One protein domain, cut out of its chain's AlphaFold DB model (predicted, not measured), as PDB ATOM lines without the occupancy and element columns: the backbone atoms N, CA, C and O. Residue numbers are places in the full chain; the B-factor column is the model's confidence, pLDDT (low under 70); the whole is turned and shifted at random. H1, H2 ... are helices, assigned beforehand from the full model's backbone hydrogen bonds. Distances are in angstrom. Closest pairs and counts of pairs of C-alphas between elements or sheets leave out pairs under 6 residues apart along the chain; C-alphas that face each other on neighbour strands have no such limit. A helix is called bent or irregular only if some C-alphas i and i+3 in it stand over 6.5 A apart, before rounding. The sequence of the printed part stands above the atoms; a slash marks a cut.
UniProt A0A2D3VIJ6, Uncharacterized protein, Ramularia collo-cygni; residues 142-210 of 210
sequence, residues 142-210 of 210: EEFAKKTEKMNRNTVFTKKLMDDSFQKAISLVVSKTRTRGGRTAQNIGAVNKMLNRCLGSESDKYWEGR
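AT A GLANCE: This is residues 142 to 210 of the 210 residues of an uncharacterized protein of Ramularia collo-cygni (UniProt A0A2D3VIJ6). A long helical hairpin, H3 running back beside H2, has the shorter helix H1 set crosswise at one end, where H2 begins and H3 ends. Residues 150 to 156, of which 150 and 151 belong to H1, stick out from the rest. The printed part has 69 residues, with three named helices in the order H1, H2, H3 and no named strand; the class is all helix. The whole is loose, with a radius of gyration of the C-alphas of 13.7 A, and elongated, spanning 41 by 24 by 16 A.

HOW THE PARTS SIT: H3, residues 185 to 208, has a kink of 28 degrees near residue 198; it is neither bent nor irregular, but only just: C-alphas 199 and 202 are 6.3 A apart. H2, residues 159 to 177, touches H3 with residues 159 to 167 alone; the closest C-alphas, of Asp 163 and Leu 199, are 6.3 A apart. The two form a helical hairpin, at a shallow tilt of 22 degrees, opposite ways. H1, residues 142 to 151, only just touches each of them, with 3 pairs of C-alphas within 8 A in each case. H3 touches H1 with residues 202 to 206 alone; the closest C-alphas, of Glu 142 and Tyr 206, are 6.1 A apart, and the two helices are about perpendicular at 77 degrees. H2 touches H1 with residues 162 to 166 alone; the closest C-alphas, of Ala 145 and Met 162, are 6.6 A apart, and the two helices are about perpendicular at 85 degrees. Every O i to N i+4 pair is within hydrogen-bond range in H1 and H2, and 16 of 20 are in H3.

IN THESE COORDINATES: H3 measures 34.8 A from C-alpha 185 to C-alpha 208 at (134.411, 95.922, 133.382). H2 measures 27.5 A, from C-alpha 159 at (125.814, 100.499, 130.122). H1 measures 14.2 A, from C-alpha 142 at (132.585, 96.103, 121.732).

THE WHOLE: The two C-alphas farthest apart, of Gly 182 and Arg 210, are 41.4 A apart. The printed part has no cut, and both links are short. Mean pLDDT of the printed part is 72.5; residues 172 to 192 and 210 are under 70.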
ATOM      1  N   GLU A 142     131.475  95.160 121.549       82.62
ATOM      2  CA  GLU A 142     132.585  96.103 121.732       82.62
ATOM      3  C   GLU A 142     132.833  96.972 120.488       82.62
ATOM      4  O   GLU A 142     132.971  98.194 120.584       82.62
ATOM      5  N   GLU A 143     132.871  96.368 119.298       81.75
ATOM      6  CA  GLU A 143     133.047  97.117 118.052       81.75
ATOM      7  C   GLU A 143     131.880  98.076 117.808       81.75
ATOM      8  O   GLU A 143     132.083  99.176 117.284       81.75
ATOM      9  N   PHE A 144     130.653  97.661 118.141       84.81
ATOM     10  CA  PHE A 144     129.492  98.538 118.070       84.81
ATOM     11  C   PHE A 144     129.632  99.698 119.054       84.81
ATOM     12  O   PHE A 144     129.499 100.848 118.642       84.81
ATOM     13  N   ALA A 145     129.962  99.413 120.315       84.50
ATOM     14  CA  ALA A 145     130.078 100.414 121.366       84.50
ATOM     15  C   ALA A 145     131.118 101.488 121.019       84.50
ATOM     16  O   ALA A 145     130.791 102.675 120.983       84.50
ATOM     17  N   LYS A 146     132.328 101.081 120.609       85.19
ATOM     18  CA  LYS A 146     133.391 102.008 120.179       85.19
ATOM     19  C   LYS A 146     132.963 102.886 119.004       85.19
ATOM     20  O   LYS A 146     133.293 104.072 118.944       85.19
ATOM     21  N   LYS A 147     132.240 102.317 118.036       83.69
ATOM     22  CA  LYS A 147     131.793 103.050 116.845       83.69
ATOM     23  C   LYS A 147     130.670 104.032 117.180       83.69
ATOM     24  O   LYS A 147     130.718 105.170 116.716       83.69
ATOM     25  N   THR A 148     129.719 103.621 118.011       83.69
ATOM     26  CA  THR A 148     128.629 104.471 118.503       83.69
ATOM     27  C   THR A 148     129.177 105.629 119.336       83.69
ATOM     28  O   THR A 148     128.797 106.773 119.104       83.69
ATOM     29  N   GLU A 149     130.155 105.390 120.208       84.81
ATOM     30  CA  GLU A 149     130.836 106.449 120.967       84.81
ATOM     31  C   GLU A 149     131.582 107.430 120.065       84.81
ATOM     32  O   GLU A 149     131.459 108.646 120.204       84.81
ATOM     33  N   LYS A 150     132.305 106.913 119.066       84.00
ATOM     34  CA  LYS A 150     133.025 107.747 118.098       84.00
ATOM     35  C   LYS A 150     132.094 108.648 117.285       84.00
ATOM     36  O   LYS A 150     132.514 109.743 116.904       84.00
ATOM     37  N   MET A 151     130.884 108.177 116.983       80.50
ATOM     38  CA  MET A 151     129.865 108.919 116.233       80.50
ATOM     39  C   MET A 151     129.116 109.932 117.105       80.50
ATOM     40  O   MET A 151     128.625 110.925 116.582       80.50
ATOM     41  N   ASN A 152     129.088 109.728 118.422       82.94
ATOM     42  CA  ASN A 152     128.348 110.551 119.375       82.94
ATOM     43  C   ASN A 152     129.280 111.052 120.485       82.94
ATOM     44  O   ASN A 152     129.055 110.819 121.669       82.94
ATOM     45  N   ARG A 153     130.353 111.750 120.091       79.00
ATOM     46  CA  ARG A 153     131.426 112.194 121.007       79.00
ATOM     47  C   ARG A 153     130.952 113.124 122.125       79.00
ATOM     48  O   ARG A 153     131.655 113.282 123.114       79.00
ATOM     49  N   ASN A 154     129.784 113.736 121.952       75.50
ATOM     50  CA  ASN A 154     129.190 114.668 122.907       75.50
ATOM     51  C   ASN A 154     128.247 113.971 123.903       75.50
ATOM     52  O   ASN A 154     127.618 114.647 124.715       75.50
ATOM     53  N   THR A 155     128.128 112.642 123.841       76.44
ATOM     54  CA  THR A 155     127.212 111.866 124.677       76.44
ATOM     55  C   THR A 155     127.989 111.033 125.688       76.44
ATOM     56  O   THR A 155     128.919 110.308 125.340       76.44
ATOM     57  N   VAL A 156     127.581 111.109 126.955       80.62
ATOM     58  CA  VAL A 156     128.090 110.227 128.007       80.62
ATOM     59  C   VAL A 156     127.326 108.911 127.936       80.62
ATOM     60  O   VAL A 156     126.117 108.873 128.153       80.62
ATOM     61  N   PHE A 157     128.031 107.827 127.625       80.06
ATOM     62  CA  PHE A 157     127.420 106.510 127.519       80.06
ATOM     63  C   PHE A 157     127.371 105.812 128.874       80.06
ATOM     64  O   PHE A 157     128.382 105.691 129.562       80.06
ATOM     65  N   THR A 158     126.192 105.303 129.221       82.44
ATOM     66  CA  THR A 158     126.010 104.329 130.302       82.44
ATOM     67  C   THR A 158     125.826 102.934 129.711       82.44
ATOM     68  O   THR A 158     125.437 102.798 128.547       82.44
ATOM     69  N   LYS A 159     126.048 101.893 130.526       80.94
ATOM     70  CA  LYS A 159     125.814 100.499 130.122       80.94
ATOM     71  C   LYS A 159     124.436 100.282 129.534       80.94
ATOM     72  O   LYS A 159     124.312  99.859 128.392       80.94
ATOM     73  N   LYS A 160     123.425 100.717 130.277       79.38
ATOM     74  CA  LYS A 160     122.030 100.636 129.865       79.38
ATOM     75  C   LYS A 160     121.770 101.348 128.530       79.38
ATOM     76  O   LYS A 160     121.142 100.774 127.652       79.38
ATOM     77  N   LEU A 161     122.297 102.562 128.352       80.19
ATOM     78  CA  LEU A 161     122.101 103.330 127.120       80.19
ATOM     79  C   LEU A 161     122.729 102.647 125.892       80.19
ATOM     80  O   LEU A 161     122.155 102.665 124.799       80.19
ATOM     81  N   MET A 162     123.908 102.049 126.060       84.50
ATOM     82  CA  MET A 162     124.593 101.342 124.978       84.50
ATOM     83  C   MET A 162     123.909 100.010 124.640       84.50
ATOM     84  O   MET A 162     123.723  99.713 123.458       84.50
ATOM     85  N   ASP A 163     123.469  99.264 125.656       83.69
ATOM     86  CA  ASP A 163     122.698  98.024 125.509       83.69
ATOM     87  C   ASP A 163     121.399  98.271 124.719       83.69
ATOM     88  O   ASP A 163     121.126  97.599 123.718       83.69
ATOM     89  N   ASP A 164     120.649  99.310 125.098       80.50
ATOM     90  CA  ASP A 164     119.409  99.710 124.424       80.50
ATOM     91  C   ASP A 164     119.678 100.146 122.968       80.50
ATOM     92  O   ASP A 164     118.949  99.778 122.036       80.50
ATOM     93  N   SER A 165     120.770 100.885 122.737       82.00
ATOM     94  CA  SER A 165     121.209 101.308 121.398       82.00
ATOM     95  C   SER A 165     121.563 100.118 120.504       82.00
ATOM     96  O   SER A 165     121.197 100.088 119.324       82.00
ATOM     97  N   PHE A 166     122.240  99.115 121.060       82.44
ATOM     98  CA  PHE A 166     122.612  97.892 120.357       82.44
ATOM     99  C   PHE A 166     121.378  97.073 119.967       82.44
ATOM    100  O   PHE A 166     121.222  96.681 118.805       82.44
ATOM    101  N   GLN A 167     120.443  96.894 120.904       81.06
ATOM    102  CA  GLN A 167     119.185  96.196 120.656       81.06
ATOM    103  C   GLN A 167     118.369  96.877 119.546       81.06
ATOM    104  O   GLN A 167     117.841  96.212 118.645       81.06
ATOM    105  N   LYS A 168     118.310  98.213 119.559       75.94
ATOM    106  CA  LYS A 168     117.629  99.008 118.532       75.94
ATOM    107  C   LYS A 168     118.276  98.852 117.159       75.94
ATOM    108  O   LYS A 168     117.572  98.643 116.168       75.94
ATOM    109  N   ALA A 169     119.604  98.893 117.092       75.25
ATOM    110  CA  ALA A 169     120.335  98.752 115.840       75.25
ATOM    111  C   ALA A 169     120.120  97.364 115.200       75.25
ATOM    112  O   ALA A 169     119.903  97.268 113.991       75.25
ATOM    113  N   ILE A 170     120.062  96.302 116.008       74.38
ATOM    114  CA  ILE A 170     119.722  94.944 115.550       74.38
ATOM    115  C   ILE A 170     118.265  94.859 115.078       74.38
ATOM    116  O   ILE A 170     117.992  94.312 114.006       74.38
ATOM    117  N   SER A 171     117.325  95.446 115.823       71.12
ATOM    118  CA  SER A 171     115.902  95.463 115.458       71.12
ATOM    119  C   SER A 171     115.655  96.120 114.089       71.12
ATOM    120  O   SER A 171     114.861  95.627 113.275       71.12
ATOM    121  N   LEU A 172     116.402  97.185 113.774       67.06
ATOM    122  CA  LEU A 172     116.362  97.847 112.465       67.06
ATOM    123  C   LEU A 172     116.852  96.934 111.327       67.06
ATOM    124  O   LEU A 172     116.278  96.950 110.235       67.06
ATOM    125  N   VAL A 173     117.873  96.107 111.567       65.12
ATOM    126  CA  VAL A 173     118.400  95.149 110.575       65.12
ATOM    127  C   VAL A 173     117.411  94.011 110.319       65.12
ATOM    128  O   VAL A 173     117.155  93.657 109.165       65.12
ATOM    129  N   VAL A 174     116.796  93.475 111.376       63.66
ATOM    130  CA  VAL A 174     115.748  92.444 111.264       63.66
ATOM    131  C   VAL A 174     114.534  92.974 110.496       63.66
ATOM    132  O   VAL A 174     113.976  92.296 109.634       63.66
ATOM    133  N   SER A 175     114.156  94.227 110.745       58.72
ATOM    134  CA  SER A 175     113.036  94.868 110.050       58.72
ATOM    135  C   SER A 175     113.321  95.093 108.558       58.72
ATOM    136  O   SER A 175     112.435  94.889 107.731       58.72
ATOM    137  N   LYS A 176     114.564  95.440 108.190       55.91
ATOM    138  CA  LYS A 176     114.990  95.612 106.785       55.91
ATOM    139  C   LYS A 176     115.201  94.298 106.027       55.91
ATOM    140  O   LYS A 176     115.104  94.280 104.806       55.91
ATOM    141  N   THR A 177     115.497  93.195 106.711       53.19
ATOM    142  CA  THR A 177     115.632  91.871 106.072       53.19
ATOM    143  C   THR A 177     114.274  91.224 105.786       53.19
ATOM    144  O   THR A 177     114.140  90.485 104.811       53.19
ATOM    145  N   ARG A 178     113.231  91.585 106.549       49.53
ATOM    146  CA  ARG A 178     111.831  91.182 106.315       49.53
ATOM    147  C   ARG A 178     111.271  91.606 104.953       49.53
ATOM    148  O   ARG A 178     110.429  90.900 104.409       49.53
ATOM    149  N   THR A 179     111.735  92.719 104.391       48.41
ATOM    150  CA  THR A 179     111.217  93.265 103.126       48.41
ATOM    151  C   THR A 179     111.847  92.656 101.873       48.41
ATOM    152  O   THR A 179     111.371  92.943 100.779       48.41
ATOM    153  N   ARG A 180     112.884  91.806 101.988       45.12
ATOM    154  CA  ARG A 180     113.673  91.352 100.822       45.12
ATOM    155  C   ARG A 180     113.646  89.848 100.511       45.12
ATOM    156  O   ARG A 180     114.272  89.447  99.539       45.12
ATOM    157  N   GLY A 181     112.900  89.027 101.257       47.00
ATOM    158  CA  GLY A 181     112.633  87.634 100.860       47.00
ATOM    159  C   GLY A 181     112.533  86.626 102.009       47.00
ATOM    160  O   GLY A 181     113.540  86.150 102.524       47.00
ATOM    161  N   GLY A 182     111.301  86.262 102.372       47.62
ATOM    162  CA  GLY A 182     110.863  84.879 102.625       47.62
ATOM    163  C   GLY A 182     111.549  83.960 103.652       47.62
ATOM    164  O   GLY A 182     111.193  82.788 103.679       47.62
ATOM    165  N   ARG A 183     112.489  84.396 104.503       50.84
ATOM    166  CA  ARG A 183     113.065  83.548 105.576       50.84
ATOM    167  C   ARG A 183     112.856  84.179 106.951       50.84
ATOM    168  O   ARG A 183     113.740  84.824 107.505       50.84
ATOM    169  N   THR A 184     111.651  84.029 107.493       51.00
ATOM    170  CA  THR A 184     111.196  84.790 108.673       51.00
ATOM    171  C   THR A 184     111.400  84.055 110.004       51.00
ATOM    172  O   THR A 184     111.563  84.709 111.028       51.00
ATOM    173  N   ALA A 185     111.424  82.718 110.019       46.31
ATOM    174  CA  ALA A 185     111.426  81.937 111.266       46.31
ATOM    175  C   ALA A 185     112.834  81.580 111.785       46.31
ATOM    176  O   ALA A 185     113.098  81.710 112.977       46.31
ATOM    177  N   GLN A 186     113.767  81.204 110.901       48.78
ATOM    178  CA  GLN A 186     115.138  80.832 111.294       48.78
ATOM    179  C   GLN A 186     115.966  82.023 111.818       48.78
ATOM    180  O   GLN A 186     116.862  81.840 112.639       48.78
ATOM    181  N   ASN A 187     115.633  83.253 111.414       59.38
ATOM    182  CA  ASN A 187     116.420  84.439 111.756       59.38
ATOM    183  C   ASN A 187     116.108  85.005 113.151       59.38
ATOM    184  O   ASN A 187     116.996  85.556 113.791       59.38
ATOM    185  N   ILE A 188     114.884  84.840 113.667       61.25
ATOM    186  CA  ILE A 188     114.498  85.395 114.981       61.25
ATOM    187  C   ILE A 188     115.193  84.639 116.119       61.25
ATOM    188  O   ILE A 188     115.714  85.259 117.042       61.25
ATOM    189  N   GLY A 189     115.254  83.305 116.036       63.97
ATOM    190  CA  GLY A 189     115.938  82.484 117.040       63.97
ATOM    191  C   GLY A 189     117.439  82.777 117.118       63.97
ATOM    192  O   GLY A 189     117.981  82.940 118.210       63.97
ATOM    193  N   ALA A 190     118.099  82.920 115.963       65.88
ATOM    194  CA  ALA A 190     119.513  83.280 115.888       65.88
ATOM    195  C   ALA A 190     119.784  84.694 116.434       65.88
ATOM    196  O   ALA A 190     120.730  84.883 117.197       65.88
ATOM    197  N   VAL A 191     118.923  85.664 116.113       68.38
ATOM    198  CA  VAL A 191     119.030  87.043 116.615       68.38
ATOM    199  C   VAL A 191     118.811  87.116 118.123       68.38
ATOM    200  O   VAL A 191     119.589  87.769 118.809       68.38
ATOM    201  N   ASN A 192     117.818  86.414 118.670       69.12
ATOM    202  CA  ASN A 192     117.587  86.389 120.117       69.12
ATOM    203  C   ASN A 192     118.752  85.725 120.864       69.12
ATOM    204  O   ASN A 192     119.186  86.220 121.902       69.12
ATOM    205  N   LYS A 193     119.305  84.633 120.320       71.62
ATOM    206  CA  LYS A 193     120.487  83.974 120.894       71.62
ATOM    207  C   LYS A 193     121.711  84.894 120.876       71.62
ATOM    208  O   LYS A 193     122.458  84.931 121.849       71.62
ATOM    209  N   MET A 194     121.895  85.648 119.795       72.94
ATOM    210  CA  MET A 194     122.958  86.645 119.675       72.94
ATOM    211  C   MET A 194     122.757  87.808 120.655       72.94
ATOM    212  O   MET A 194     123.687  88.134 121.383       72.94
ATOM    213  N   LEU A 195     121.554  88.386 120.731       74.94
ATOM    214  CA  LEU A 195     121.225  89.452 121.682       74.94
ATOM    215  C   LEU A 195     121.521  89.019 123.118       74.94
ATOM    216  O   LEU A 195     122.183  89.753 123.840       74.94
ATOM    217  N   ASN A 196     121.131  87.803 123.504       76.31
ATOM    218  CA  ASN A 196     121.419  87.278 124.838       76.31
ATOM    219  C   ASN A 196     122.926  87.097 125.089       76.31
ATOM    220  O   ASN A 196     123.397  87.361 126.193       76.31
ATOM    221  N   ARG A 197     123.703  86.678 124.079       76.94
ATOM    222  CA  ARG A 197     125.168  86.558 124.193       76.94
ATOM    223  C   ARG A 197     125.836  87.924 124.361       76.94
ATOM    224  O   ARG A 197     126.695  88.080 125.230       76.94
ATOM    225  N   CYS A 198     125.436  88.887 123.532       76.06
ATOM    226  CA  CYS A 198     126.029  90.216 123.475       76.06
ATOM    227  C   CYS A 198     125.624  91.088 124.672       76.06
ATOM    228  O   CYS A 198     126.491  91.710 125.268       76.06
ATOM    229  N   LEU A 199     124.345  91.100 125.062       77.44
ATOM    230  CA  LEU A 199     123.835  91.913 126.179       77.44
ATOM    231  C   LEU A 199     124.140  91.325 127.565       77.44
ATOM    232  O   LEU A 199     124.054  92.039 128.557       77.44
ATOM    233  N   GLY A 200     124.481  90.037 127.645       75.12
ATOM    234  CA  GLY A 200     125.034  89.437 128.857       75.12
ATOM    235  C   GLY A 200     126.555  89.552 128.861       75.12
ATOM    236  O   GLY A 200     127.131  90.569 129.223       75.12
ATOM    237  N   SER A 201     127.217  88.499 128.381       76.88
ATOM    238  CA  SER A 201     128.660  88.314 128.571       76.88
ATOM    239  C   SER A 201     129.571  89.327 127.867       76.88
ATOM    240  O   SER A 201     130.655  89.598 128.374       76.88
ATOM    241  N   GLU A 202     129.200  89.851 126.692       79.19
ATOM    242  CA  GLU A 202     130.070  90.787 125.955       79.19
ATOM    243  C   GLU A 202     129.906  92.228 126.456       79.19
ATOM    244  O   GLU A 202     130.898  92.948 126.566       79.19
ATOM    245  N   SER A 203     128.679  92.631 126.801       81.69
ATOM    246  CA  SER A 203     128.395  93.931 127.411       81.69
ATOM    247  C   SER A 203     129.065  94.051 128.773       81.69
ATOM    248  O   SER A 203     129.788  95.018 129.006       81.69
ATOM    249  N   ASP A 204     128.920  93.046 129.642       83.12
ATOM    250  CA  ASP A 204     129.550  93.057 130.966       83.12
ATOM    251  C   ASP A 204     131.076  93.214 130.860       83.12
ATOM    252  O   ASP A 204     131.642  94.132 131.451       83.12
ATOM    253  N   LYS A 205     131.731  92.432 129.989       83.06
ATOM    254  CA  LYS A 205     133.182  92.531 129.744       83.06
ATOM    255  C   LYS A 205     133.629  93.898 129.230       83.06
ATOM    256  O   LYS A 205     134.686  94.381 129.625       83.06
ATOM    257  N   TYR A 206     132.855  94.514 128.334       83.69
ATOM    258  CA  TYR A 206     133.178  95.842 127.808       83.69
ATOM    259  C   TYR A 206     133.182  96.904 128.912       83.69
ATOM    260  O   TYR A 206     134.038  97.785 128.911       83.69
ATOM    261  N   TRP A 207     132.236  96.819 129.848       81.56
ATOM    262  CA  TRP A 207     132.099  97.792 130.930       81.56
ATOM    263  C   TRP A 207     133.012  97.520 132.126       81.56
ATOM    264  O   TRP A 207     133.395  98.471 132.792       81.56
ATOM    265  N   GLU A 208     133.391  96.267 132.380       83.75
ATOM    266  CA  GLU A 208     134.411  95.922 133.382       83.75
ATOM    267  C   GLU A 208     135.824  96.362 132.964       83.75
ATOM    268  O   GLU A 208     136.666  96.626 133.817       83.75
ATOM    269  N   GLY A 209     136.095  96.439 131.655       72.81
ATOM    270  CA  GLY A 209     137.399  96.820 131.103       72.81
ATOM    271  C   GLY A 209     137.594  98.316 130.828       72.81
ATOM    272  O   GLY A 209     138.587  98.675 130.192       72.81
ATOM    273  N   ARG A 210     136.649  99.169 131.233       66.75
ATOM    274  CA  ARG A 210     136.611 100.606 130.931       66.75
ATOM    275  C   ARG A 210     136.843 101.449 132.179       66.75
ATOM    276  O   ARG A 210     137.529 102.485 132.037       66.75
TER     277      ARG A 210